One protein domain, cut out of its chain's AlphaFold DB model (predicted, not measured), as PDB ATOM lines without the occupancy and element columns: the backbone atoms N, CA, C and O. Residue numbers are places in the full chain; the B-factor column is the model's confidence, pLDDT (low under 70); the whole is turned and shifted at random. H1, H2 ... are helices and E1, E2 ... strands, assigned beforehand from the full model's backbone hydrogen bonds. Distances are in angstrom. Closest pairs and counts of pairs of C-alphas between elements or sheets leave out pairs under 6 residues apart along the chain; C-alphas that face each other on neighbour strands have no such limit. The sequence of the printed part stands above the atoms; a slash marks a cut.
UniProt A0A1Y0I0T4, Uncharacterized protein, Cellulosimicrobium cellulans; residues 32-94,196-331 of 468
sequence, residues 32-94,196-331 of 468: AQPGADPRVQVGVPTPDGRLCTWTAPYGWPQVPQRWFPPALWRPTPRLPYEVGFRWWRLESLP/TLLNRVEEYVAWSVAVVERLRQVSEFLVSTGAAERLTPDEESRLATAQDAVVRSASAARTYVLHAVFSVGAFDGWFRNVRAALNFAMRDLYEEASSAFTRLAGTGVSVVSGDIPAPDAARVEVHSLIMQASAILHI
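What this domain is: This is residues 32 to 94 and 196 to 331 of the 468 residues of an uncharacterized protein of Cellulosimicrobium cellulans (UniProt A0A1Y0I0T4). Four helices, H1 to H4, make a long up-and-down bundle, each running against the one before it, and a small hairpin of two strands, E1 and E2, sits near the end where H1 begins. Long loops, residues 32 to 49 and 55 to 87, precede and join the strands. The printed part has 199 residues, in the order E1 E2 H1 H2 H3 H4; the sheet, E1 - E2, is antiparallel and the class is mostly helix. It is only just compact, close to loose, with a radius of gyration of the C-alphas of 19.8 A, and spans 65 by 32 by 26 A, only just a rod.

How they stand to each other: E1, residues 50 to 54, and E2, residues 88 to 92, form an antiparallel hairpin at 162 degrees; N 51 and O 91 are within hydrogen-bond range at 2.8 A. H1 is residues 196 to 224; the closest C-alphas of E2 and H1, Trp 88 and Asn 199, are 5.5 A apart. H2, residues 233 to 263, touches H1, closest at C-alphas 250 and 201, 5.5 A, opposite ways at a shallow tilt of 15 degrees. H3, residues 270 to 305, touches H2, closest at C-alphas 278 and 249, 4.8 A. H4, residues 312 to 331, touches H1, closest at C-alphas 325 and 214, 5.7 A, but H2 and H4 are apart. In H1, H2 and H3 every O i to N i+4 pair is within hydrogen-bond range, in H4 15 of 16.

Where its parts are: E1 begins at C-alpha 50 (6.406, -31.331, 20.336). H1 is 41.1 A long, H2 44.4 A, H3 51.4 A with a kink of 28 degrees near residue 296, and H4 29.2 A, ending at C-alpha 331 (36.507, -33.984, 15.356).

The domain as a whole: C-alphas 94 and 309, the two farthest apart, are 65.3 A apart. Residues 95 to 195 are not printed, and C-alphas 94 and 196 stand 21.3 A apart across the cut. The link E1 to E2 is long. Sixteen residues are under pLDDT 70, among them 263 to 270.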
ATOM      1  N   ALA A  32       8.599 -56.057  15.988       77.38
ATOM      2  CA  ALA A  32       9.051 -56.797  14.806       77.38
ATOM      3  C   ALA A  32      10.544 -56.588  14.481       77.38
ATOM      4  O   ALA A  32      11.200 -57.516  14.008       77.38
ATOM      5  N   GLN A  33      11.095 -55.414  14.789       73.88
ATOM      6  CA  GLN A  33      12.500 -55.062  14.574       73.88
ATOM      7  C   GLN A  33      13.050 -54.307  15.797       73.88
ATOM      8  O   GLN A  33      12.272 -53.654  16.496       73.88
ATOM      9  N   PRO A  34      14.364 -54.377  16.079       66.56
ATOM     10  CA  PRO A  34      14.990 -53.482  17.047       66.56
ATOM     11  C   PRO A  34      14.749 -52.023  16.656       66.56
ATOM     12  O   PRO A  34      14.703 -51.695  15.471       66.56
ATOM     13  N   GLY A  35      14.560 -51.150  17.640       64.50
ATOM     14  CA  GLY A  35      14.219 -49.747  17.391       64.50
ATOM     15  C   GLY A  35      12.789 -49.483  16.904       64.50
ATOM     16  O   GLY A  35      12.361 -48.332  16.898       64.50
ATOM     17  N   ALA A  36      12.021 -50.516  16.544       67.06
ATOM     18  CA  ALA A  36      10.612 -50.359  16.210       67.06
ATOM     19  C   ALA A  36       9.780 -50.331  17.496       67.06
ATOM     20  O   ALA A  36       9.632 -51.344  18.173       67.06
ATOM     21  N   ASP A  37       9.210 -49.180  17.818       70.06
ATOM     22  CA  ASP A  37       8.188 -49.038  18.851       70.06
ATOM     23  C   ASP A  37       6.991 -48.330  18.214       70.06
ATOM     24  O   ASP A  37       7.163 -47.235  17.677       70.06
ATOM     25  N   PRO A  38       5.783 -48.921  18.240       68.44
ATOM     26  CA  PRO A  38       4.595 -48.300  17.652       68.44
ATOM     27  C   PRO A  38       4.237 -46.936  18.271       68.44
ATOM     28  O   PRO A  38       3.446 -46.185  17.692       68.44
ATOM     29  N   ARG A  39       4.805 -46.596  19.434       69.94
ATOM     30  CA  ARG A  39       4.650 -45.285  20.076       69.94
ATOM     31  C   ARG A  39       5.623 -44.240  19.541       69.94
ATOM     32  O   ARG A  39       5.302 -43.059  19.600       69.94
ATOM     33  N   VAL A  40       6.773 -44.640  18.993       77.12
ATOM     34  CA  VAL A  40       7.705 -43.708  18.345       77.12
ATOM     35  C   VAL A  40       7.141 -43.337  16.978       77.12
ATOM     36  O   VAL A  40       7.143 -44.137  16.043       77.12
ATOM     37  N   GLN A  41       6.634 -42.111  16.862       82.06
ATOM     38  CA  GLN A  41       5.959 -41.620  15.660       82.06
ATOM     39  C   GLN A  41       6.591 -40.305  15.199       82.06
ATOM     40  O   GLN A  41       6.014 -39.231  15.340       82.06
ATOM     41  N   VAL A  42       7.804 -40.381  14.641       86.19
ATOM     42  CA  VAL A  42       8.494 -39.212  14.066       86.19
ATOM     43  C   VAL A  42       7.586 -38.519  13.042       86.19
ATOM     44  O   VAL A  42       6.896 -39.164  12.255       86.19
ATOM     45  N   GLY A  43       7.548 -37.188  13.063       86.25
ATOM     46  CA  GLY A  43       6.650 -36.380  12.236       86.25
ATOM     47  C   GLY A  43       5.182 -36.385  12.685       86.25
ATOM     48  O   GLY A  43       4.326 -35.900  11.943       86.25
ATOM     49  N   VAL A  44       4.881 -36.924  13.868       88.38
ATOM     50  CA  VAL A  44       3.600 -36.780  14.575       88.38
ATOM     51  C   VAL A  44       3.860 -36.033  15.890       88.38
ATOM     52  O   VAL A  44       4.915 -36.241  16.492       88.38
ATOM     53  N   PRO A  45       2.941 -35.156  16.341       88.00
ATOM     54  CA  PRO A  45       3.075 -34.506  17.639       88.00
ATOM     55  C   PRO A  45       3.207 -35.524  18.779       88.00
ATOM     56  O   PRO A  45       2.425 -36.472  18.869       88.00
ATOM     57  N   THR A  46       4.188 -35.317  19.649       84.00
ATOM     58  CA  THR A  46       4.380 -36.053  20.900       84.00
ATOM     59  C   THR A  46       3.240 -35.738  21.879       84.00
ATOM     60  O   THR A  46       2.530 -34.742  21.700       84.00
ATOM     61  N   PRO A  47       3.046 -36.542  22.943       80.19
ATOM     62  CA  PRO A  47       1.974 -36.308  23.917       80.19
ATOM     63  C   PRO A  47       2.017 -34.933  24.599       80.19
ATOM     64  O   PRO A  47       0.982 -34.426  25.022       80.19
ATOM     65  N   ASP A  48       3.196 -34.320  24.683       76.44
ATOM     66  CA  ASP A  48       3.403 -32.974  25.220       76.44
ATOM     67  C   ASP A  48       3.449 -31.872  24.146       76.44
ATOM     68  O   ASP A  48       3.800 -30.732  24.437       76.44
ATOM     69  N   GLY A  49       3.051 -32.192  22.911       83.25
ATOM     70  CA  GLY A  49       2.848 -31.223  21.837       83.25
ATOM     71  C   GLY A  49       4.124 -30.774  21.121       83.25
ATOM     72  O   GLY A  49       4.160 -29.684  20.558       83.25
ATOM     73  N   ARG A  50       5.178 -31.588  21.105       85.25
ATOM     74  CA  ARG A  50       6.406 -31.331  20.336       85.25
ATOM     75  C   ARG A  50       6.381 -32.112  19.027       85.25
ATOM     76  O   ARG A  50       5.813 -33.193  18.946       85.25
ATOM     77  N   LEU A  51       6.998 -31.590  17.976       89.25
ATOM     78  CA  LEU A  51       7.102 -32.250  16.679       89.25
ATOM     79  C   LEU A  51       8.561 -32.612  16.409       89.25
ATOM     80  O   LEU A  51       9.377 -31.747  16.101       89.25
ATOM     81  N   CYS A  52       8.881 -33.900  16.528       90.12
ATOM     82  CA  CYS A  52      10.212 -34.427  16.235       90.12
ATOM     83  C   CYS A  52      10.304 -34.811  14.757       90.12
ATOM     84  O   CYS A  52       9.495 -35.611  14.284       90.12
ATOM     85  N   THR A  53      11.273 -34.266  14.026       91.50
ATOM     86  CA  THR A  53      11.488 -34.548  12.598       91.50
ATOM     87  C   THR A  53      12.946 -34.863  12.311       91.50
ATOM     88  O   THR A  53      13.842 -34.266  12.901       91.50
ATOM     89  N   TRP A  54      13.166 -35.804  11.393       92.19
ATOM     90  CA  TRP A  54      14.486 -36.095  10.849       92.19
ATOM     91  C   TRP A  54      14.699 -35.318   9.548       92.19
ATOM     92  O   TRP A  54      13.793 -35.224   8.713       92.19
ATOM     93  N   THR A  55      15.896 -34.781   9.363       89.62
ATOM     94  CA  THR A  55      16.305 -33.950   8.232       89.62
ATOM     95  C   THR A  55      17.535 -34.539   7.550       89.62
ATOM     96  O   THR A  55      18.476 -34.990   8.196       89.62
ATOM     97  N   ALA A  56      17.528 -34.519   6.214       83.75
ATOM     98  CA  ALA A  56      18.657 -34.962   5.401       83.75
ATOM     99  C   ALA A  56      19.557 -33.766   5.042       83.75
ATOM    100  O   ALA A  56      19.010 -32.707   4.707       83.75
ATOM    101  N   PRO A  57      20.894 -33.917   5.041       82.19
ATOM    102  CA  PRO A  57      21.793 -32.899   4.510       82.19
ATOM    103  C   PRO A  57      21.548 -32.606   3.033       82.19
ATOM    104  O   PRO A  57      20.939 -33.389   2.296       82.19
ATOM    105  N   TYR A  58      22.045 -31.461   2.577       78.12
ATOM    106  CA  TYR A  58      21.927 -31.093   1.174       78.12
ATOM    107  C   TYR A  58      22.619 -32.141   0.281       78.12
ATOM    108  O   TYR A  58      23.703 -32.635   0.585       78.12
ATOM    109  N   GLY A  59      21.970 -32.524  -0.822       74.94
ATOM    110  CA  GLY A  59      22.469 -33.567  -1.729       74.94
ATOM    111  C   GLY A  59      22.126 -35.006  -1.324       74.94
ATOM    112  O   GLY A  59      22.406 -35.928  -2.091       74.94
ATOM    113  N   TRP A  60      21.478 -35.218  -0.175       76.62
ATOM    114  CA  TRP A  60      20.926 -36.523   0.185       76.62
ATOM    115  C   TRP A  60      19.603 -36.807  -0.541       76.62
ATOM    116  O   TRP A  60      18.883 -35.872  -0.909       76.62
ATOM    117  N   PRO A  61      19.236 -38.091  -0.737       76.44
ATOM    118  CA  PRO A  61      17.911 -38.449  -1.228       76.44
ATOM    119  C   PRO A  61      16.816 -37.836  -0.351       76.44
ATOM    120  O   PRO A  61      16.933 -37.831   0.876       76.44
ATOM    121  N   GLN A  62      15.736 -37.355  -0.975       75.25
ATOM    122  CA  GLN A  62      14.581 -36.880  -0.218       75.25
ATOM    123  C   GLN A  62      14.032 -38.018   0.640       75.25
ATOM    124  O   GLN A  62      13.651 -39.073   0.126       75.25
ATOM    125  N   VAL A  63      14.001 -37.798   1.950       81.19
ATOM    126  CA  VAL A  63      13.442 -38.764   2.888       81.19
ATOM    127  C   VAL A  63      11.917 -38.668   2.915       81.19
ATOM    128  O   VAL A  63      11.372 -37.561   2.871       81.19
ATOM    129  N   PRO A  64      11.200 -39.805   2.982       83.25
ATOM    130  CA  PRO A  64       9.752 -39.792   3.124       83.25
ATOM    131  C   PRO A  64       9.309 -39.037   4.380       83.25
ATOM    132  O   PRO A  64      10.010 -38.999   5.393       83.25
ATOM    133  N   GLN A  65       8.096 -38.490   4.347       78.69
ATOM    134  CA  GLN A  65       7.492 -37.915   5.545       78.69
ATOM    135  C   GLN A  65       7.436 -38.978   6.655       78.69
ATOM    136  O   GLN A  65       7.064 -40.121   6.387       78.69
ATOM    137  N   ARG A  66       7.771 -38.589   7.894       83.31
ATOM    138  CA  ARG A  66       7.812 -39.472   9.084       83.31
ATOM    139  C   ARG A  66       8.921 -40.524   9.077       83.31
ATOM    140  O   ARG A  66       8.951 -41.391   9.947       83.31
ATOM    141  N   TRP A  67       9.824 -40.470   8.103       86.44
ATOM    142  CA  TRP A  67      10.969 -41.360   8.076       86.44
ATOM    143  C   TRP A  67      11.989 -40.975   9.149       86.44
ATOM    144  O   TRP A  67      12.202 -39.798   9.431       86.44
ATOM    145  N   PHE A  68      12.638 -41.987   9.712       87.56
ATOM    146  CA  PHE A  68      13.851 -41.848  10.503       87.56
ATOM    147  C   PHE A  68      14.753 -43.074  10.277       87.56
ATOM    148  O   PHE A  68      14.263 -44.111   9.811       87.56
ATOM    149  N   PRO A  69      16.060 -42.985  10.590       85.81
ATOM    150  CA  PRO A  69      17.007 -44.065  10.346       85.81
ATOM    151  C   PRO A  69      16.617 -45.377  11.053       85.81
ATOM    152  O   PRO A  69      16.485 -45.378  12.283       85.81
ATOM    153  N   PRO A  70      16.472 -46.508  10.329       82.50
ATOM    154  CA  PRO A  70      16.251 -47.809  10.956       82.50
ATOM    155  C   PRO A  70      17.473 -48.258  11.769       82.50
ATOM    156  O   PRO A  70      18.564 -47.686  11.673       82.50
ATOM    157  N   ALA A  71      17.305 -49.330  12.548       75.12
ATOM    158  CA  ALA A  71      18.428 -49.974  13.220       75.12
ATOM    159  C   ALA A  71      19.524 -50.326  12.198       75.12
ATOM    160  O   ALA A  71      19.241 -50.909  11.151       75.12
ATOM    161  N   LEU A  72      20.771 -49.978  12.525       80.50
ATOM    162  CA  LEU A  72      21.963 -50.212  11.699       80.50
ATOM    163  C   LEU A  72      22.084 -49.367  10.421       80.50
ATOM    164  O   LEU A  72      22.924 -49.661   9.568       80.50
ATOM    165  N   TRP A  73      21.263 -48.330  10.268       86.50
ATOM    166  CA  TRP A  73      21.367 -47.419   9.133       86.50
ATOM    167  C   TRP A  73      22.739 -46.739   9.048       86.50
ATOM    168  O   TRP A  73      23.326 -46.372  10.068       86.50
ATOM    169  N   ARG A  74      23.212 -46.529   7.813       87.69
ATOM    170  CA  ARG A  74      24.435 -45.779   7.513       87.69
ATOM    171  C   ARG A  74      24.201 -44.734   6.423       87.69
ATOM    172  O   ARG A  74      23.508 -45.034   5.445       87.69
ATOM    173  N   PRO A  75      24.847 -43.562   6.530       86.31
ATOM    174  CA  PRO A  75      25.096 -42.682   5.402       86.31
ATOM    175  C   PRO A  75      25.678 -43.409   4.201       86.31
ATOM    176  O   PRO A  75      26.465 -44.346   4.341       86.31
ATOM    177  N   THR A  76      25.380 -42.899   3.007       82.88
ATOM    178  CA  THR A  76      26.158 -43.285   1.828       82.88
ATOM    179  C   THR A  76      27.567 -42.686   1.950       82.88
ATOM    180  O   THR A  76      27.662 -41.474   2.134       82.88
ATOM    181  N   PRO A  77      28.654 -43.466   1.777       75.75
ATOM    182  CA  PRO A  77      30.031 -42.971   1.936       75.75
ATOM    183  C   PRO A  77      30.410 -41.809   1.006       75.75
ATOM    184  O   PRO A  77      31.325 -41.047   1.285       75.75
ATOM    185  N   ARG A  78      29.692 -41.663  -0.115       70.50
ATOM    186  CA  ARG A  78      29.923 -40.616  -1.124       70.50
ATOM    187  C   ARG A  78      29.361 -39.246  -0.748       70.50
ATOM    188  O   ARG A  78      29.583 -38.294  -1.491       70.50
ATOM    189  N   LEU A  79      28.582 -39.148   0.326       69.44
ATOM    190  CA  LEU A  79      27.972 -37.888   0.732       69.44
ATOM    191  C   LEU A  79      28.924 -37.129   1.662       69.44
ATOM    192  O   LEU A  79      29.563 -37.754   2.511       69.44
ATOM    193  N   PRO A  80      29.054 -35.801   1.499       67.75
ATOM    194  CA  PRO A  80      29.939 -35.009   2.337       67.75
ATOM    195  C   PRO A  80      29.506 -35.108   3.801       67.75
ATOM    196  O   PRO A  80      28.320 -35.032   4.128       67.75
ATOM    197  N   TYR A  81      30.489 -35.296   4.678       79.62
ATOM    198  CA  TYR A  81      30.296 -35.172   6.113       79.62
ATOM    199  C   TYR A  81      30.254 -33.686   6.473       79.62
ATOM    200  O   TYR A  81      31.233 -32.968   6.272       79.62
ATOM    201  N   GLU A  82      29.113 -33.231   6.976       81.75
ATOM    202  CA  GLU A  82      28.900 -31.854   7.417       81.75
ATOM    203  C   GLU A  82      28.915 -31.810   8.949       81.75
ATOM    204  O   GLU A  82      27.987 -32.277   9.612       81.75
ATOM    205  N   VAL A  83      29.994 -31.263   9.508       77.31
ATOM    206  CA  VAL A  83      30.164 -31.100  10.961       77.31
ATOM    207  C   VAL A  83      29.063 -30.201  11.510       77.31
ATOM    208  O   VAL A  83      28.793 -29.139  10.948       77.31
ATOM    209  N   GLY A  84      28.430 -30.615  12.609       76.31
ATOM    210  CA  GLY A  84      27.354 -29.842  13.227       76.31
ATOM    211  C   GLY A  84      26.067 -29.740  12.396       76.31
ATOM    212  O   GLY A  84      25.216 -28.902  12.705       76.31
ATOM    213  N   PHE A  85      25.894 -30.566  11.356       85.19
ATOM    214  CA  PHE A  85      24.618 -30.639  10.648       85.19
ATOM    215  C   PHE A  85      23.483 -31.012  11.612       85.19
ATOM    216  O   PHE A  85      23.613 -31.913  12.442       85.19
ATOM    217  N   ARG A  86      22.343 -30.329  11.473       88.31
ATOM    218  CA  ARG A  86      21.129 -30.656  12.223       88.31
ATOM    219  C   ARG A  86      20.332 -31.730  11.487       88.31
ATOM    220  O   ARG A  86      19.534 -31.412  10.610       88.31
ATOM    221  N   TRP A  87      20.569 -32.982  11.857       90.50
ATOM    222  CA  TRP A  87      19.847 -34.197  11.463       90.50
ATOM    223  C   TRP A  87      18.465 -34.342  12.089       90.50
ATOM    224  O   TRP A  87      17.607 -35.036  11.552       90.50
ATOM    225  N   TRP A  88      18.261 -33.733  13.249       92.12
ATOM    226  CA  TRP A  88      17.008 -33.757  13.976       92.12
ATOM    227  C   TRP A  88      16.578 -32.339  14.293       92.12
ATOM    228  O   TRP A  88      17.399 -31.492  14.651       92.12
ATOM    229  N   ARG A  89      15.274 -32.108  14.196       90.06
ATOM    230  CA  ARG A  89      14.638 -30.874  14.631       90.06
ATOM    231  C   ARG A  89      13.454 -31.199  15.523       90.06
ATOM    232  O   ARG A  89      12.606 -32.012  15.143       90.06
ATOM    233  N   LEU A  90      13.396 -30.541  16.673       86.88
ATOM    234  CA  LEU A  90      12.291 -30.651  17.608       86.88
ATOM    235  C   LEU A  90      11.596 -29.293  17.746       86.88
ATOM    236  O   LEU A  90      12.138 -28.351  18.313       86.88
ATOM    237  N   GLU A  91      10.387 -29.191  17.200       86.00
ATOM    238  CA  GLU A  91       9.606 -27.950  17.197       86.00
ATOM    239  C   GLU A  91       8.496 -28.017  18.256       86.00
ATOM    240  O   GLU A  91       7.681 -28.938  18.253       86.00
ATOM    241  N   SER A  92       8.433 -27.044  19.165       80.94
ATOM    242  CA  SER A  92       7.335 -26.923  20.135       80.94
ATOM    243  C   SER A  92       6.091 -26.348  19.437       80.94
ATOM    244  O   SER A  92       6.160 -25.274  18.835       80.94
ATOM    245  N   LEU A  93       4.948 -27.049  19.474       82.06
ATOM    246  CA  LEU A  93       3.708 -26.559  18.856       82.06
ATOM    247  C   LEU A  93       3.131 -25.357  19.628       82.06
ATOM    248  O   LEU A  93       3.407 -25.190  20.819       82.06
ATOM    249  N   PRO A  94       2.289 -24.519  18.986       78.25
ATOM    250  CA  PRO A  94       1.672 -23.377  19.652       78.25
ATOM    251  C   PRO A  94       0.966 -23.773  20.956       78.25
ATOM    252  O   PRO A  94       0.115 -24.661  20.962       78.25
ATOM    253  N   THR A 196      19.624 -31.937  20.708       79.62
ATOM    254  CA  THR A 196      21.088 -32.022  20.791       79.62
ATOM    255  C   THR A 196      21.566 -33.475  20.901       79.62
ATOM    256  O   THR A 196      22.466 -33.868  20.155       79.62
ATOM    257  N   LEU A 197      20.942 -34.300  21.757       81.31
ATOM    258  CA  LEU A 197      21.261 -35.733  21.882       81.31
ATOM    259  C   LEU A 197      21.094 -36.460  20.550       81.31
ATOM    260  O   LEU A 197      22.004 -37.154  20.101       81.31
ATOM    261  N   LEU A 198      19.932 -36.295  19.919       88.00
ATOM    262  CA  LEU A 198      19.625 -36.968  18.665       88.00
ATOM    263  C   LEU A 198      20.594 -36.537  17.559       88.00
ATOM    264  O   LEU A 198      21.127 -37.390  16.854       88.00
ATOM    265  N   ASN A 199      20.885 -35.238  17.447       88.69
ATOM    266  CA  ASN A 199      21.848 -34.723  16.476       88.69
ATOM    267  C   ASN A 199      23.254 -35.283  16.685       88.69
ATOM    268  O   ASN A 199      23.879 -35.710  15.716       88.69
ATOM    269  N   ARG A 200      23.735 -35.347  17.931       86.75
ATOM    270  CA  ARG A 200      25.066 -35.895  18.205       86.75
ATOM    271  C   ARG A 200      25.153 -37.388  17.887       86.75
ATOM    272  O   ARG A 200      26.163 -37.846  17.363       86.75
ATOM    273  N   VAL A 201      24.094 -38.148  18.162       89.94
ATOM    274  CA  VAL A 201      24.033 -39.572  17.805       89.94
ATOM    275  C   VAL A 201      24.174 -39.773  16.292       89.94
ATOM    276  O   VAL A 201      24.928 -40.647  15.865       89.94
ATOM    277  N   GLU A 202      23.504 -38.957  15.472       91.38
ATOM    278  CA  GLU A 202      23.672 -39.031  14.012       91.38
ATOM    279  C   GLU A 202      25.035 -38.543  13.542       91.38
ATOM    280  O   GLU A 202      25.607 -39.111  12.612       91.38
ATOM    281  N   GLU A 203      25.578 -37.524  14.199       90.12
ATOM    282  CA  GLU A 203      26.910 -37.013  13.909       90.12
ATOM    283  C   GLU A 203      27.982 -38.095  14.100       90.12
ATOM    284  O   GLU A 203      28.848 -38.222  13.237       90.12
ATOM    285  N   TYR A 204      27.888 -38.932  15.141       91.94
ATOM    286  CA  TYR A 204      28.797 -40.070  15.340       91.94
ATOM    287  C   TYR A 204      28.669 -41.141  14.259       91.94
ATOM    288  O   TYR A 204      29.676 -41.651  13.765       91.94
ATOM    289  N   VAL A 205      27.444 -41.461  13.834       92.81
ATOM    290  CA  VAL A 205      27.229 -42.392  12.717       92.81
ATOM    291  C   VAL A 205      27.846 -41.827  11.438       92.81
ATOM    292  O   VAL A 205      28.586 -42.530  10.749       92.81
ATOM    293  N   ALA A 206      27.588 -40.554  11.137       91.88
ATOM    294  CA  ALA A 206      28.112 -39.882   9.957       91.88
ATOM    295  C   ALA A 206      29.642 -39.792   9.961       91.88
ATOM    296  O   ALA A 206      30.281 -40.143   8.966       91.88
ATOM    297  N   TRP A 207      30.223 -39.418  11.098       93.38
ATOM    298  CA  TRP A 207      31.665 -39.385  11.307       93.38
ATOM    299  C   TRP A 207      32.299 -40.764  11.110       93.38
ATOM    300  O   TRP A 207      33.253 -40.884  10.344       93.38
ATOM    301  N   SER A 208      31.735 -41.818  11.712       95.12
ATOM    302  CA  SER A 208      32.290 -43.175  11.616       95.12
ATOM    303  C   SER A 208      32.399 -43.670  10.170       95.12
ATOM    304  O   SER A 208      33.391 -44.284   9.783       95.12
ATOM    305  N   VAL A 209      31.393 -43.368   9.339       94.19
ATOM    306  CA  VAL A 209      31.406 -43.683   7.905       94.19
ATOM    307  C   VAL A 209      32.457 -42.868   7.177       94.19
ATOM    308  O   VAL A 209      33.216 -43.422   6.382       94.19
ATOM    309  N   ALA A 210      32.510 -41.572   7.451       92.94
ATOM    310  CA  ALA A 210      33.378 -40.663   6.735       92.94
ATOM    311  C   ALA A 210      34.868 -40.871   7.064       92.94
ATOM    312  O   ALA A 210      35.688 -40.786   6.154       92.94
ATOM    313  N   VAL A 211      35.223 -41.207   8.310       94.44
ATOM    314  CA  VAL A 211      36.600 -41.552   8.708       94.44
ATOM    315  C   VAL A 211      37.079 -42.803   7.978       94.44
ATOM    316  O   VAL A 211      38.102 -42.756   7.296       94.44
ATOM    317  N   VAL A 212      36.328 -43.907   8.065       96.19
ATOM    318  CA  VAL A 212      36.716 -45.180   7.432       96.19
ATOM    319  C   VAL A 212      36.840 -45.020   5.917       96.19
ATOM    320  O   VAL A 212      37.804 -45.491   5.316       96.19
ATOM    321  N   GLU A 213      35.896 -44.317   5.293       95.44
ATOM    322  CA  GLU A 213      35.950 -44.017   3.863       95.44
ATOM    323  C   GLU A 213      37.160 -43.148   3.500       95.44
ATOM    324  O   GLU A 213      37.834 -43.405   2.505       95.44
ATOM    325  N   ARG A 214      37.495 -42.147   4.322       94.44
ATOM    326  CA  ARG A 214      38.646 -41.285   4.049       94.44
ATOM    327  C   ARG A 214      39.967 -42.043   4.151       94.44
ATOM    328  O   ARG A 214      40.846 -41.820   3.324       94.44
ATOM    329  N   LEU A 215      40.093 -42.968   5.103       96.50
ATOM    330  CA  LEU A 215      41.266 -43.841   5.211       96.50
ATOM    331  C   LEU A 215      41.403 -44.766   3.999       96.50
ATOM    332  O   LEU A 215      42.511 -44.929   3.485       96.50
ATOM    333  N   ARG A 216      40.290 -45.314   3.490       96.50
ATOM    334  CA  ARG A 216      40.291 -46.087   2.236       96.50
ATOM    335  C   ARG A 216      40.774 -45.245   1.064       96.50
ATOM    336  O   ARG A 216      41.661 -45.686   0.344       96.50
ATOM    337  N   GLN A 217      40.281 -44.015   0.925       95.38
ATOM    338  CA  GLN A 217      40.710 -43.108  -0.144       95.38
ATOM    339  C   GLN A 217      42.196 -42.751  -0.055       95.38
ATOM    340  O   GLN A 217      42.884 -42.778  -1.072       95.38
ATOM    341  N   VAL A 218      42.716 -42.462   1.145       95.69
ATOM    342  CA  VAL A 218      44.159 -42.237   1.350       95.69
ATOM    343  C   VAL A 218      44.951 -43.475   0.927       95.69
ATOM    344  O   VAL A 218      45.900 -43.359   0.158       95.69
ATOM    345  N   SER A 219      44.541 -44.659   1.382       97.25
ATOM    346  CA  SER A 219      45.177 -45.935   1.040       97.25
ATOM    347  C   SER A 219      45.178 -46.206  -0.468       97.25
ATOM    348  O   SER A 219      46.226 -46.474  -1.050       97.25
ATOM    349  N   GLU A 220      44.024 -46.105  -1.128       96.31
ATOM    350  CA  GLU A 220      43.898 -46.283  -2.579       96.31
ATOM    351  C   GLU A 220      44.761 -45.280  -3.352       96.31
ATOM    352  O   GLU A 220      45.423 -45.641  -4.331       96.31
ATOM    353  N   PHE A 221      44.796 -44.027  -2.893       96.00
ATOM    354  CA  PHE A 221      45.567 -42.990  -3.553       96.00
ATOM    355  C   PHE A 221      47.076 -43.205  -3.397       96.00
ATOM    356  O   PHE A 221      47.790 -43.104  -4.393       96.00
ATOM    357  N   LEU A 222      47.564 -43.593  -2.215       95.31
ATOM    358  CA  LEU A 222      48.977 -43.942  -2.000       95.31
ATOM    359  C   LEU A 222      49.424 -45.098  -2.906       95.31
ATOM    360  O   LEU A 222      50.465 -45.004  -3.560       95.31
ATOM    361  N   VAL A 223      48.598 -46.137  -3.048       94.88
ATOM    362  CA  VAL A 223      48.868 -47.226  -4.001       94.88
ATOM    363  C   VAL A 223      48.985 -46.688  -5.429       94.88
ATOM    364  O   VAL A 223      49.889 -47.084  -6.169       94.88
ATOM    365  N   SER A 224      48.119 -45.748  -5.817       93.31
ATOM    366  CA  SER A 224      48.156 -45.138  -7.151       93.31
ATOM    367  C   SER A 224      49.419 -44.306  -7.412       93.31
ATOM    368  O   SER A 224      49.847 -44.195  -8.563       93.31
ATOM    369  N   THR A 225      50.063 -43.770  -6.366       90.81
ATOM    370  CA  THR A 225      51.340 -43.048  -6.488       90.81
ATOM    371  C   THR A 225      52.554 -43.976  -6.533       90.81
ATOM    372  O   THR A 225      53.680 -43.493  -6.606       90.81
ATOM    373  N   GLY A 226      52.358 -45.298  -6.465       88.69
ATOM    374  CA  GLY A 226      53.438 -46.282  -6.373       88.69
ATOM    375  C   GLY A 226      53.990 -46.469  -4.958       88.69
ATOM    376  O   GLY A 226      54.926 -47.248  -4.773       88.69
ATOM    377  N   ALA A 227      53.408 -45.806  -3.953       84.75
ATOM    378  CA  ALA A 227      53.687 -46.129  -2.565       84.75
ATOM    379  C   ALA A 227      52.958 -47.442  -2.246       84.75
ATOM    380  O   ALA A 227      51.737 -47.509  -2.297       84.75
ATOM    381  N   ALA A 228      53.690 -48.517  -1.944       86.25
ATOM    382  CA  ALA A 228      53.106 -49.843  -1.696       86.25
ATOM    383  C   ALA A 228      52.268 -49.931  -0.399       86.25
ATOM    384  O   ALA A 228      51.822 -51.016  -0.021       86.25
ATOM    385  N   GLU A 229      52.081 -48.806   0.290       91.94
ATOM    386  CA  GLU A 229      51.350 -48.712   1.542       91.94
ATOM    387  C   GLU A 229      49.843 -48.722   1.291       91.94
ATOM    388  O   GLU A 229      49.329 -47.974   0.461       91.94
ATOM    389  N   ARG A 230      49.140 -49.579   2.029       95.50
ATOM    390  CA  ARG A 230      47.691 -49.747   1.936       95.50
ATOM    391  C   ARG A 230      47.127 -50.232   3.261       95.50
ATOM    392  O   ARG A 230      47.843 -50.866   4.040       95.50
ATOM    393  N   LEU A 231      45.828 -50.040   3.453       96.44
ATOM    394  CA  LEU A 231      45.091 -50.767   4.478       96.44
ATOM    395  C   LEU A 231      45.223 -52.272   4.223       96.44
ATOM    396  O   LEU A 231      44.978 -52.784   3.125       96.44
ATOM    397  N   THR A 232      45.671 -52.987   5.244       96.50
ATOM    398  CA  THR A 232      45.712 -54.445   5.232       96.50
ATOM    399  C   THR A 232      44.292 -55.009   5.364       96.50
ATOM    400  O   THR A 232      43.430 -54.361   5.956       96.50
ATOM    401  N   PRO A 233      44.022 -56.238   4.880       96.88
ATOM    402  CA  PRO A 233      42.709 -56.869   5.064       96.88
ATOM    403  C   PRO A 233      42.273 -56.965   6.535       96.88
ATOM    404  O   PRO A 233      41.087 -56.942   6.847       96.88
ATOM    405  N   ASP A 234      43.248 -57.072   7.435       96.88
ATOM    406  CA  ASP A 234      43.049 -57.121   8.880       96.88
ATOM    407  C   ASP A 234      42.659 -55.742   9.450       96.88
ATOM    408  O   ASP A 234      41.654 -55.637  10.150       96.88
ATOM    409  N   GLU A 235      43.357 -54.666   9.062       96.44
ATOM    410  CA  GLU A 235      42.955 -53.284   9.387       96.44
ATOM    411  C   GLU A 235      41.562 -52.952   8.828       96.44
ATOM    412  O   GLU A 235      40.734 -52.390   9.539       96.44
ATOM    413  N   GLU A 236      41.258 -53.341   7.584       96.88
ATOM    414  CA  GLU A 236      39.922 -53.145   7.005       96.88
ATOM    415  C   GLU A 236      38.833 -53.871   7.803       96.88
ATOM    416  O   GLU A 236      37.754 -53.315   8.025       96.88
ATOM    417  N   SER A 237      39.115 -55.097   8.250       96.88
ATOM    418  CA  SER A 237      38.196 -55.894   9.063       96.88
ATOM    419  C   SER A 237      37.978 -55.284  10.451       96.88
ATOM    420  O   SER A 237      36.838 -55.234  10.922       96.88
ATOM    421  N   ARG A 238      39.039 -54.796  11.108       97.25
ATOM    422  CA  ARG A 238      38.930 -54.125  12.414       97.25
ATOM    423  C   ARG A 238      38.178 -52.803  12.313       97.25
ATOM    424  O   ARG A 238      37.216 -52.614  13.050       97.25
ATOM    425  N   LEU A 239      38.512 -51.959  11.334       97.31
ATOM    426  CA  LEU A 239      37.797 -50.704  11.071       97.31
ATOM    427  C   LEU A 239      36.309 -50.942  10.798       97.31
ATOM    428  O   LEU A 239      35.464 -50.235  11.341       97.31
ATOM    429  N   ALA A 240      35.974 -51.952   9.988       95.12
ATOM    430  CA  ALA A 240      34.583 -52.321   9.748       95.12
ATOM    431  C   ALA A 240      33.894 -52.780  11.042       95.12
ATOM    432  O   ALA A 240      32.795 -52.329  11.347       95.12
ATOM    433  N   THR A 241      34.546 -53.622  11.843       95.00
ATOM    434  CA  THR A 241      33.987 -54.123  13.109       95.00
ATOM    435  C   THR A 241      33.728 -52.998  14.115       95.00
ATOM    436  O   THR A 241      32.640 -52.938  14.697       95.00
ATOM    437  N   ALA A 242      34.682 -52.081  14.279       95.62
ATOM    438  CA  ALA A 242      34.560 -50.934  15.172       95.62
ATOM    439  C   ALA A 242      33.484 -49.948  14.679       95.62
ATOM    440  O   ALA A 242      32.622 -49.508  15.441       95.62
ATOM    441  N   GLN A 243      33.437 -49.680  13.369       95.44
ATOM    442  CA  GLN A 243      32.375 -48.879  12.755       95.44
ATOM    443  C   GLN A 243      30.989 -49.497  12.989       95.44
ATOM    444  O   GLN A 243      30.031 -48.798  13.326       95.44
ATOM    445  N   ASP A 244      30.867 -50.813  12.830       91.62
ATOM    446  CA  ASP A 244      29.628 -51.541  13.077       91.62
ATOM    447  C   ASP A 244      29.179 -51.414  14.541       91.62
ATOM    448  O   ASP A 244      27.978 -51.306  14.809       91.62
ATOM    449  N   ALA A 245      30.125 -51.400  15.485       89.56
ATOM    450  CA  ALA A 245      29.848 -51.177  16.900       89.56
ATOM    451  C   ALA A 245      29.321 -49.758  17.168       89.56
ATOM    452  O   ALA A 245      28.347 -49.609  17.915       89.56
ATOM    453  N   VAL A 246      29.887 -48.732  16.516       92.31
ATOM    454  CA  VAL A 246      29.386 -47.346  16.604       92.31
ATOM    455  C   VAL A 246      27.960 -47.273  16.077       92.31
ATOM    456  O   VAL A 246      27.063 -46.792  16.767       92.31
ATOM    457  N   VAL A 247      27.713 -47.820  14.886       90.06
ATOM    458  CA  VAL A 247      26.395 -47.814  14.239       90.06
ATOM    459  C   VAL A 247      25.336 -48.533  15.089       90.06
ATOM    460  O   VAL A 247      24.209 -48.038  15.217       90.06
ATOM    461  N   ARG A 248      25.681 -49.676  15.700       86.62
ATOM    462  CA  ARG A 248      24.804 -50.402  16.638       86.62
ATOM    463  C   ARG A 248      24.466 -49.561  17.862       86.62
ATOM    464  O   ARG A 248      23.289 -49.316  18.128       86.62
ATOM    465  N   SER A 249      25.491 -49.082  18.560       87.06
ATOM    466  CA  SER A 249      25.334 -48.354  19.821       87.06
ATOM    467  C   SER A 249      24.616 -47.019  19.623       87.06
ATOM    468  O   SER A 249      23.730 -46.661  20.398       87.06
ATOM    469  N   ALA A 250      24.906 -46.317  18.525       89.88
ATOM    470  CA  ALA A 250      24.215 -45.092  18.140       89.88
ATOM    471  C   ALA A 250      22.738 -45.359  17.816       89.88
ATOM    472  O   ALA A 250      21.860 -44.612  18.243       89.88
ATOM    473  N   SER A 251      22.427 -46.464  17.130       87.31
ATOM    474  CA  SER A 251      21.035 -46.854  16.872       87.31
ATOM    475  C   SER A 251      20.263 -47.122  18.170       87.31
ATOM    476  O   SER A 251      19.102 -46.718  18.287       87.31
ATOM    477  N   ALA A 252      20.898 -47.762  19.157       83.25
ATOM    478  CA  ALA A 252      20.314 -47.968  20.481       83.25
ATOM    479  C   ALA A 252      20.107 -46.640  21.230       83.25
ATOM    480  O   ALA A 252      19.023 -46.413  21.767       83.25
ATOM    481  N   ALA A 253      21.094 -45.738  21.195       85.69
ATOM    482  CA  ALA A 253      21.009 -44.404  21.792       85.69
ATOM    483  C   ALA A 253      19.870 -43.573  21.190       85.69
ATOM    484  O   ALA A 253      19.006 -43.100  21.927       85.69
ATOM    485  N   ARG A 254      19.803 -43.473  19.857       89.56
ATOM    486  CA  ARG A 254      18.714 -42.805  19.126       89.56
ATOM    487  C   ARG A 254      17.355 -43.341  19.555       89.56
ATOM    488  O   ARG A 254      16.471 -42.572  19.916       89.56
ATOM    489  N   THR A 255      17.202 -44.663  19.521       83.50
ATOM    490  CA  THR A 255      15.954 -45.346  19.880       83.50
ATOM    491  C   THR A 255      15.524 -44.999  21.299       83.50
ATOM    492  O   THR A 255      14.364 -44.669  21.530       83.50
ATOM    493  N   TYR A 256      16.461 -45.051  22.245       81.81
ATOM    494  CA  TYR A 256      16.184 -44.759  23.645       81.81
ATOM    495  C   TYR A 256      15.765 -43.296  23.842       81.81
ATOM    496  O   TYR A 256      14.780 -43.018  24.522       81.81
ATOM    497  N   VAL A 257      16.460 -42.351  23.200       82.94
ATOM    498  CA  VAL A 257      16.106 -40.926  23.275       82.94
ATOM    499  C   VAL A 257      14.727 -40.675  22.663       82.94
ATOM    500  O   VAL A 257      13.900 -40.015  23.283       82.94
ATOM    501  N   LEU A 258      14.427 -41.250  21.494       84.38
ATOM    502  CA  LEU A 258      13.094 -41.151  20.889       84.38
ATOM    503  C   LEU A 258      12.012 -41.763  21.786       84.38
ATOM    504  O   LEU A 258      10.914 -41.227  21.882       84.38
ATOM    505  N   HIS A 259      12.300 -42.861  22.480       77.88
ATOM    506  CA  HIS A 259      11.351 -43.429  23.433       77.88
ATOM    507  C   HIS A 259      11.020 -42.463  24.570       77.88
ATOM    508  O   HIS A 259       9.835 -42.266  24.846       77.88
ATOM    509  N   ALA A 260      12.030 -41.831  25.172       75.75
ATOM    510  CA  ALA A 260      11.825 -40.839  26.226       75.75
ATOM    511  C   ALA A 260      10.916 -39.693  25.745       75.75
ATOM    512  O   ALA A 260       9.978 -39.300  26.439       75.75
ATOM    513  N   VAL A 261      11.120 -39.245  24.502       77.69
ATOM    514  CA  VAL A 261      10.314 -38.204  23.843       77.69
ATOM    515  C   VAL A 261       8.853 -38.620  23.661       77.69
ATOM    516  O   VAL A 261       7.944 -37.844  23.945       77.69
ATOM    517  N   PHE A 262       8.606 -39.838  23.175       75.19
ATOM    518  CA  PHE A 262       7.260 -40.282  22.792       75.19
ATOM    519  C   PHE A 262       6.477 -40.978  23.914       75.19
ATOM    520  O   PHE A 262       5.259 -41.109  23.806       75.19
ATOM    521  N   SER A 263       7.137 -41.413  24.989       66.12
ATOM    522  CA  SER A 263       6.498 -42.169  26.079       66.12
ATOM    523  C   SER A 263       6.313 -41.380  27.376       66.12
ATOM    524  O   SER A 263       5.847 -41.963  28.351       66.12
ATOM    525  N   VAL A 264       6.652 -40.081  27.404       56.88
ATOM    526  CA  VAL A 264       6.552 -39.207  28.601       56.88
ATOM    527  C   VAL A 264       7.265 -39.819  29.823       56.88
ATOM    528  O   VAL A 264       6.871 -39.629  30.971       56.88
ATOM    529  N   GLY A 265       8.299 -40.625  29.573       53.44
ATOM    530  CA  GLY A 265       9.047 -41.347  30.596       53.44
ATOM    531  C   GLY A 265      10.353 -40.636  30.916       53.44
ATOM    532  O   GLY A 265      11.010 -40.118  30.015       53.44
ATOM    533  N   ALA A 266      10.745 -40.630  32.190       55.53
ATOM    534  CA  ALA A 266      12.086 -40.211  32.581       55.53
ATOM    535  C   ALA A 266      13.125 -41.206  32.038       55.53
ATOM    536  O   ALA A 266      12.869 -42.412  31.994       55.53
ATOM    537  N   PHE A 267      14.304 -40.704  31.664       62.22
ATOM    538  CA  PHE A 267      15.468 -41.554  31.434       62.22
ATOM    539  C   PHE A 267      15.741 -42.351  32.716       62.22
ATOM    540  O   PHE A 267      15.833 -41.781  33.804       62.22
ATOM    541  N   ASP A 268      15.845 -43.671  32.603       62.88
ATOM    542  CA  ASP A 268      16.185 -44.542  33.722       62.88
ATOM    543  C   ASP A 268      17.683 -44.899  33.708       62.88
ATOM    544  O   ASP A 268      18.475 -44.440  32.878       62.88
ATOM    545  N   GLY A 269      18.099 -45.748  34.651       58.78
ATOM    546  CA  GLY A 269      19.491 -46.181  34.767       58.78
ATOM    547  C   GLY A 269      20.047 -46.878  33.517       58.78
ATOM    548  O   GLY A 269      21.267 -47.011  33.419       58.78
ATOM    549  N   TRP A 270      19.195 -47.295  32.574       66.62
ATOM    550  CA  TRP A 270      19.588 -47.932  31.321       66.62
ATOM    551  C   TRP A 270      20.260 -46.967  30.345       66.62
ATOM    552  O   TRP A 270      21.168 -47.378  29.622       66.62
ATOM    553  N   PHE A 271      19.882 -45.683  30.351       72.44
ATOM    554  CA  PHE A 271      20.518 -44.690  29.480       72.44
ATOM    555  C   PHE A 271      22.035 -44.639  29.688       72.44
ATOM    556  O   PHE A 271      22.791 -44.519  28.726       72.44
ATOM    557  N   ARG A 272      22.491 -44.832  30.934       69.44
ATOM    558  CA  ARG A 272      23.921 -44.923  31.263       69.44
ATOM    559  C   ARG A 272      24.615 -46.060  30.521       69.44
ATOM    560  O   ARG A 272      25.710 -45.855  30.014       69.44
ATOM    561  N   ASN A 273      23.976 -47.225  30.418       70.12
ATOM    562  CA  ASN A 273      24.537 -48.383  29.722       70.12
ATOM    563  C   ASN A 273      24.612 -48.134  28.213       70.12
ATOM    564  O   ASN A 273      25.629 -48.421  27.591       70.12
ATOM    565  N   VAL A 274      23.554 -47.555  27.636       76.75
ATOM    566  CA  VAL A 274      23.508 -47.218  26.205       76.75
ATOM    567  C   VAL A 274      24.568 -46.172  25.855       76.75
ATOM    568  O   VAL A 274      25.271 -46.314  24.856       76.75
ATOM    569  N   ARG A 275      24.738 -45.159  26.712       77.38
ATOM    570  CA  ARG A 275      25.805 -44.162  26.590       77.38
ATOM    571  C   ARG A 275      27.185 -44.809  26.699       77.38
ATOM    572  O   ARG A 275      28.020 -44.589  25.834       77.38
ATOM    573  N   ALA A 276      27.422 -45.630  27.722       74.00
ATOM    574  CA  ALA A 276      28.709 -46.296  27.924       74.00
ATOM    575  C   ALA A 276      29.100 -47.189  26.733       74.00
ATOM    576  O   ALA A 276      30.249 -47.148  26.298       74.00
ATOM    577  N   ALA A 277      28.145 -47.936  26.168       81.50
ATOM    578  CA  ALA A 277      28.368 -48.752  24.975       81.50
ATOM    579  C   ALA A 277      28.757 -47.901  23.755       81.50
ATOM    580  O   ALA A 277      29.710 -48.230  23.050       81.50
ATOM    581  N   LEU A 278      28.076 -46.768  23.539       86.56
ATOM    582  CA  LEU A 278      28.415 -45.835  22.463       86.56
ATOM    583  C   LEU A 278      29.810 -45.222  22.647       86.56
ATOM    584  O   LEU A 278      30.564 -45.155  21.680       86.56
ATOM    585  N   ASN A 279      30.183 -44.841  23.872       81.19
ATOM    586  CA  ASN A 279      31.515 -44.301  24.174       81.19
ATOM    587  C   ASN A 279      32.610 -45.315  23.879       81.19
ATOM    588  O   ASN A 279      33.616 -44.979  23.261       81.19
ATOM    589  N   PHE A 280      32.401 -46.550  24.329       82.25
ATOM    590  CA  PHE A 280      33.340 -47.632  24.095       82.25
ATOM    591  C   PHE A 280      33.531 -47.868  22.594       82.25
ATOM    592  O   PHE A 280      34.661 -47.876  22.122       82.25
ATOM    593  N   ALA A 281      32.437 -47.949  21.831       89.81
ATOM    594  CA  ALA A 281      32.499 -48.135  20.386       89.81
ATOM    595  C   ALA A 281      33.178 -46.966  19.648       89.81
ATOM    596  O   ALA A 281      33.929 -47.185  18.701       89.81
ATOM    597  N   MET A 282      32.925 -45.724  20.074       91.00
ATOM    598  CA  MET A 282      33.563 -44.533  19.502       91.00
ATOM    599  C   MET A 282      35.073 -44.523  19.746       91.00
ATOM    600  O   MET A 282      35.836 -44.246  18.824       91.00
ATOM    601  N   ARG A 283      35.497 -44.855  20.971       86.94
ATOM    602  CA  ARG A 283      36.914 -44.952  21.334       86.94
ATOM    603  C   ARG A 283      37.619 -46.054  20.548       86.94
ATOM    604  O   ARG A 283      38.662 -45.784  19.968       86.94
ATOM    605  N   ASP A 284      37.019 -47.238  20.479       89.69
ATOM    606  CA  ASP A 284      37.542 -48.382  19.724       89.69
ATOM    607  C   ASP A 284      37.740 -48.026  18.240       89.69
ATOM    608  O   ASP A 284      38.816 -48.219  17.675       89.69
ATOM    609  N   LEU A 285      36.746 -47.374  17.618       95.38
ATOM    610  CA  LEU A 285      36.886 -46.898  16.240       95.38
ATOM    611  C   LEU A 285      37.984 -45.843  16.096       95.38
ATOM    612  O   LEU A 285      38.725 -45.878  15.114       95.38
ATOM    613  N   TYR A 286      38.082 -44.899  17.031       93.81
ATOM    614  CA  TYR A 286      39.130 -43.886  16.996       93.81
ATOM    615  C   TYR A 286      40.526 -44.508  17.090       93.81
ATOM    616  O   TYR A 286      41.398 -44.137  16.311       93.81
ATOM    617  N   GLU A 287      40.743 -45.449  18.008       92.06
ATOM    618  CA  GLU A 287      42.035 -46.116  18.202       92.06
ATOM    619  C   GLU A 287      42.462 -46.870  16.933       92.06
ATOM    620  O   GLU A 287      43.572 -46.664  16.430       92.06
ATOM    621  N   GLU A 288      41.550 -47.648  16.340       96.19
ATOM    622  CA  GLU A 288      41.794 -48.350  15.075       96.19
ATOM    623  C   GLU A 288      42.053 -47.377  13.913       96.19
ATOM    624  O   GLU A 288      43.006 -47.542  13.142       96.19
ATOM    625  N   ALA A 289      41.245 -46.319  13.798       96.19
ATOM    626  CA  ALA A 289      41.387 -45.309  12.754       96.19
ATOM    627  C   ALA A 289      42.678 -44.495  12.897       96.19
ATOM    628  O   ALA A 289      43.341 -44.227  11.896       96.19
ATOM    629  N   SER A 290      43.060 -44.132  14.119       94.00
ATOM    630  CA  SER A 290      44.278 -43.383  14.426       94.00
ATOM    631  C   SER A 290      45.529 -44.213  14.150       94.00
ATOM    632  O   SER A 290      46.494 -43.703  13.571       94.00
ATOM    633  N   SER A 291      45.506 -45.500  14.501       93.62
ATOM    634  CA  SER A 291      46.585 -46.440  14.187       93.62
ATOM    635  C   SER A 291      46.796 -46.559  12.672       93.62
ATOM    636  O   SER A 291      47.899 -46.311  12.167       93.62
ATOM    637  N   ALA A 292      45.718 -46.820  11.925       96.38
ATOM    638  CA  ALA A 292      45.758 -46.891  10.466       96.38
ATOM    639  C   ALA A 292      46.196 -45.557   9.833       96.38
ATOM    640  O   ALA A 292      47.057 -45.535   8.951       96.38
ATOM    641  N   PHE A 293      45.650 -44.432  10.308       96.12
ATOM    642  CA  PHE A 293      46.002 -43.094   9.836       96.12
ATOM    643  C   PHE A 293      47.489 -42.800  10.016       96.12
ATOM    644  O   PHE A 293      48.128 -42.369   9.064       96.12
ATOM    645  N   THR A 294      48.053 -43.059  11.198       93.12
ATOM    646  CA  THR A 294      49.468 -42.783  11.501       93.12
ATOM    647  C   THR A 294      50.393 -43.497  10.517       93.12
ATOM    648  O   THR A 294      51.328 -42.898   9.983       93.12
ATOM    649  N   ARG A 295      50.085 -44.761  10.207       94.81
ATOM    650  CA  ARG A 295      50.816 -45.567   9.222       94.81
ATOM    651  C   ARG A 295      50.719 -44.981   7.810       94.81
ATOM    652  O   ARG A 295      51.743 -44.726   7.177       94.81
ATOM    653  N   LEU A 296      49.496 -44.729   7.333       95.69
ATOM    654  CA  LEU A 296      49.250 -44.166   5.999       95.69
ATOM    655  C   LEU A 296      49.877 -42.768   5.849       95.69
ATOM    656  O   LEU A 296      50.509 -42.470   4.835       95.69
ATOM    657  N   ALA A 297      49.736 -41.919   6.867       91.81
ATOM    658  CA  ALA A 297      50.265 -40.564   6.891       91.81
ATOM    659  C   ALA A 297      51.796 -40.550   6.871       91.81
ATOM    660  O   ALA A 297      52.367 -39.732   6.155       91.81
ATOM    661  N   GLY A 298      52.462 -41.475   7.576       91.94
ATOM    662  CA  GLY A 298      53.918 -41.625   7.524       91.94
ATOM    663  C   GLY A 298      54.426 -41.823   6.094       91.94
ATOM    664  O   GLY A 298      55.272 -41.064   5.619       91.94
ATOM    665  N   THR A 299      53.832 -42.764   5.358       93.19
ATOM    666  CA  THR A 299      54.164 -42.976   3.939       93.19
ATOM    667  C   THR A 299      53.783 -41.776   3.074       93.19
ATOM    668  O   THR A 299      54.525 -41.380   2.175       93.19
ATOM    669  N   GLY A 300      52.642 -41.156   3.352       91.44
ATOM    670  CA  GLY A 300      52.201 -39.966   2.644       91.44
ATOM    671  C   GLY A 300      53.145 -38.770   2.789       91.44
ATOM    672  O   GLY A 300      53.420 -38.086   1.805       91.44
ATOM    673  N   VAL A 301      53.723 -38.559   3.973       91.12
ATOM    674  CA  VAL A 301      54.775 -37.556   4.201       91.12
ATOM    675  C   VAL A 301      56.015 -37.860   3.356       91.12
ATOM    676  O   VAL A 301      56.584 -36.936   2.773       91.12
ATOM    677  N   SER A 302      56.405 -39.130   3.207       89.88
ATOM    678  CA  SER A 302      57.492 -39.527   2.298       89.88
ATOM    679  C   SER A 302      57.169 -39.248   0.822       89.88
ATOM    680  O   SER A 302      58.047 -38.833   0.068       89.88
ATOM    681  N   VAL A 303      55.910 -39.390   0.392       88.38
ATOM    682  CA  VAL A 303      55.487 -38.983  -0.965       88.38
ATOM    683  C   VAL A 303      55.569 -37.463  -1.140       88.38
ATOM    684  O   VAL A 303      56.097 -36.976  -2.140       88.38
ATOM    685  N   VAL A 304      55.080 -36.694  -0.164       88.44
ATOM    686  CA  VAL A 304      55.041 -35.221  -0.223       88.44
ATOM    687  C   VAL A 304      56.442 -34.606  -0.187       88.44
ATOM    688  O   VAL A 304      56.722 -33.669  -0.934       88.44
ATOM    689  N   SER A 305      57.334 -35.141   0.648       89.38
ATOM    690  CA  SER A 305      58.727 -34.685   0.778       89.38
ATOM    691  C   SER A 305      59.616 -35.071  -0.408       89.38
ATOM    692  O   SER A 305      60.663 -34.458  -0.610       89.38
ATOM    693  N   GLY A 306      59.175 -36.028  -1.232       88.69
ATOM    694  CA  GLY A 306      59.902 -36.507  -2.406       88.69
ATOM    695  C   GLY A 306      60.819 -37.702  -2.145       88.69
ATOM    696  O   GLY A 306      61.505 -38.120  -3.078       88.69
ATOM    697  N   ASP A 307      60.802 -38.271  -0.935       91.00
ATOM    698  CA  ASP A 307      61.494 -39.527  -0.609       91.00
ATOM    699  C   ASP A 307      60.946 -40.695  -1.445       91.00
ATOM    700  O   ASP A 307      61.692 -41.578  -1.873       91.00
ATOM    701  N   ILE A 308      59.637 -40.676  -1.724       89.56
ATOM    702  CA  ILE A 308      58.983 -41.576  -2.677       89.56
ATOM    703  C   ILE A 308      58.709 -40.799  -3.976       89.56
ATOM    704  O   ILE A 308      57.997 -39.788  -3.949       89.56
ATOM    705  N   PRO A 309      59.236 -41.246  -5.134       92.62
ATOM    706  CA  PRO A 309      59.001 -40.576  -6.408       92.62
ATOM    707  C   PRO A 309      57.513 -40.547  -6.786       92.62
ATOM    708  O   PRO A 309      56.909 -41.585  -7.034       92.62
ATOM    709  N   ALA A 310      56.942 -39.347  -6.899       92.88
ATOM    710  CA  ALA A 310      55.582 -39.112  -7.387       92.88
ATOM    711  C   ALA A 310      55.490 -37.770  -8.144       92.88
ATOM    712  O   ALA A 310      56.237 -36.845  -7.797       92.88
ATOM    713  N   PRO A 311      54.586 -37.632  -9.140       94.31
ATOM    714  CA  PRO A 311      54.319 -36.359  -9.817       94.31
ATOM    715  C   PRO A 311      53.826 -35.272  -8.852       94.31
ATOM    716  O   PRO A 311      53.097 -35.577  -7.911       94.31
ATOM    717  N   ASP A 312      54.125 -33.998  -9.124       91.31
ATOM    718  CA  ASP A 312      53.739 -32.877  -8.246       91.31
ATOM    719  C   ASP A 312      52.229 -32.816  -7.966       91.31
ATOM    720  O   ASP A 312      51.816 -32.610  -6.826       91.31
ATOM    721  N   ALA A 313      51.397 -33.083  -8.979       91.56
ATOM    722  CA  ALA A 313      49.945 -33.152  -8.814       91.56
ATOM    723  C   ALA A 313      49.521 -34.234  -7.803       91.56
ATOM    724  O   ALA A 313      48.618 -34.011  -7.002       91.56
ATOM    725  N   ALA A 314      50.208 -35.380  -7.796       91.62
ATOM    726  CA  ALA A 314      49.948 -36.449  -6.839       91.62
ATOM    727  C   ALA A 314      50.412 -36.069  -5.426       91.62
ATOM    728  O   ALA A 314      49.726 -36.379  -4.462       91.62
ATOM    729  N   ARG A 315      51.530 -35.344  -5.279       90.38
ATOM    730  CA  ARG A 315      52.001 -34.861  -3.967       90.38
ATOM    731  C   ARG A 315      51.006 -33.896  -3.323       90.38
ATOM    732  O   ARG A 315      50.709 -34.025  -2.138       90.38
ATOM    733  N   VAL A 316      50.473 -32.957  -4.108       87.50
ATOM    734  CA  VAL A 316      49.444 -32.009  -3.648       87.50
ATOM    735  C   VAL A 316      48.187 -32.752  -3.197       87.50
ATOM    736  O   VAL A 316      47.643 -32.452  -2.135       87.50
ATOM    737  N   GLU A 317      47.759 -33.751  -3.967       91.88
ATOM    738  CA  GLU A 317      46.564 -34.529  -3.647       91.88
ATOM    739  C   GLU A 317      46.763 -35.433  -2.417       91.88
ATOM    740  O   GLU A 317      45.910 -35.437  -1.532       91.88
ATOM    741  N   VAL A 318      47.916 -36.110  -2.279       90.12
ATOM    742  CA  VAL A 318      48.270 -36.876  -1.065       90.12
ATOM    743  C   VAL A 318      48.212 -35.967   0.163       90.12
ATOM    744  O   VAL A 318      47.581 -36.313   1.160       90.12
ATOM    745  N   HIS A 319      48.835 -34.787   0.088       89.62
ATOM    746  CA  HIS A 319      48.816 -33.820   1.181       89.62
ATOM    747  C   HIS A 319      47.382 -33.398   1.536       89.62
ATOM    748  O   HIS A 319      47.008 -33.406   2.707       89.62
ATOM    749  N   SER A 320      46.561 -33.076   0.533       88.81
ATOM    750  CA  SER A 320      45.153 -32.710   0.718       88.81
ATOM    751  C   SER A 320      44.357 -33.818   1.418       88.81
ATOM    752  O   SER A 320      43.674 -33.552   2.408       88.81
ATOM    753  N   LEU A 321      44.486 -35.066   0.962       90.44
ATOM    754  CA  LEU A 321      43.779 -36.212   1.538       90.44
ATOM    755  C   LEU A 321      44.215 -36.507   2.976       90.44
ATOM    756  O   LEU A 321      43.360 -36.779   3.815       90.44
ATOM    757  N   ILE A 322      45.510 -36.398   3.287       88.75
ATOM    758  CA  ILE A 322      46.020 -36.566   4.657       88.75
ATOM    759  C   ILE A 322      45.479 -35.476   5.574       88.75
ATOM    760  O   ILE A 322      45.040 -35.783   6.678       88.75
ATOM    761  N   MET A 323      45.463 -34.218   5.125       84.88
ATOM    762  CA  MET A 323      44.922 -33.115   5.923       84.88
ATOM    763  C   MET A 323      43.421 -33.277   6.160       84.88
ATOM    764  O   MET A 323      42.953 -33.053   7.271       84.88
ATOM    765  N   GLN A 324      42.667 -33.732   5.156       85.62
ATOM    766  CA  GLN A 324      41.243 -34.033   5.309       85.62
ATOM    767  C   GLN A 324      41.000 -35.220   6.251       85.62
ATOM    768  O   GLN A 324      40.122 -35.138   7.107       85.62
ATOM    769  N   ALA A 325      41.778 -36.302   6.123       88.06
ATOM    770  CA  ALA A 325      41.712 -37.475   6.997       88.06
ATOM    771  C   ALA A 325      42.065 -37.127   8.450       88.06
ATOM    772  O   ALA A 325      41.371 -37.540   9.374       88.06
ATOM    773  N   SER A 326      43.101 -36.311   8.644       88.62
ATOM    774  CA  SER A 326      43.484 -35.793   9.953       88.62
ATOM    775  C   SER A 326      42.374 -34.926  10.537       88.62
ATOM    776  O   SER A 326      41.917 -35.189  11.646       88.62
ATOM    777  N   ALA A 327      41.887 -33.941   9.777       82.38
ATOM    778  CA  ALA A 327      40.848 -33.031  10.237       82.38
ATOM    779  C   ALA A 327      39.592 -33.788  10.671       82.38
ATOM    780  O   ALA A 327      39.071 -33.492  11.737       82.38
ATOM    781  N   ILE A 328      39.137 -34.784   9.898       86.38
ATOM    782  CA  ILE A 328      37.938 -35.549  10.252       86.38
ATOM    783  C   ILE A 328      38.151 -36.466  11.460       86.38
ATOM    784  O   ILE A 328      37.268 -36.560  12.310       86.38
ATOM    785  N   LEU A 329      39.319 -37.105  11.571       87.88
ATOM    786  CA  LEU A 329      39.659 -37.961  12.707       87.88
ATOM    787  C   LEU A 329      39.640 -37.173  14.027       87.88
ATOM    788  O   LEU A 329      39.131 -37.676  15.024       87.88
ATOM    789  N   HIS A 330      40.111 -35.922  14.012       84.38
ATOM    790  CA  HIS A 330      40.220 -35.076  15.205       84.38
ATOM    791  C   HIS A 330      38.903 -34.452  15.694       84.38
ATOM    792  O   HIS A 330      38.892 -33.824  16.747       84.38
ATOM    793  N   ILE A 331      37.790 -34.605  14.968       81.38
ATOM    794  CA  ILE A 331      36.507 -33.984  15.356       81.38
ATOM    795  C   ILE A 331      35.945 -34.596  16.643       81.38
ATOM    796  O   ILE A 331      35.369 -33.873  17.450       81.38
TER     797      ILE A 331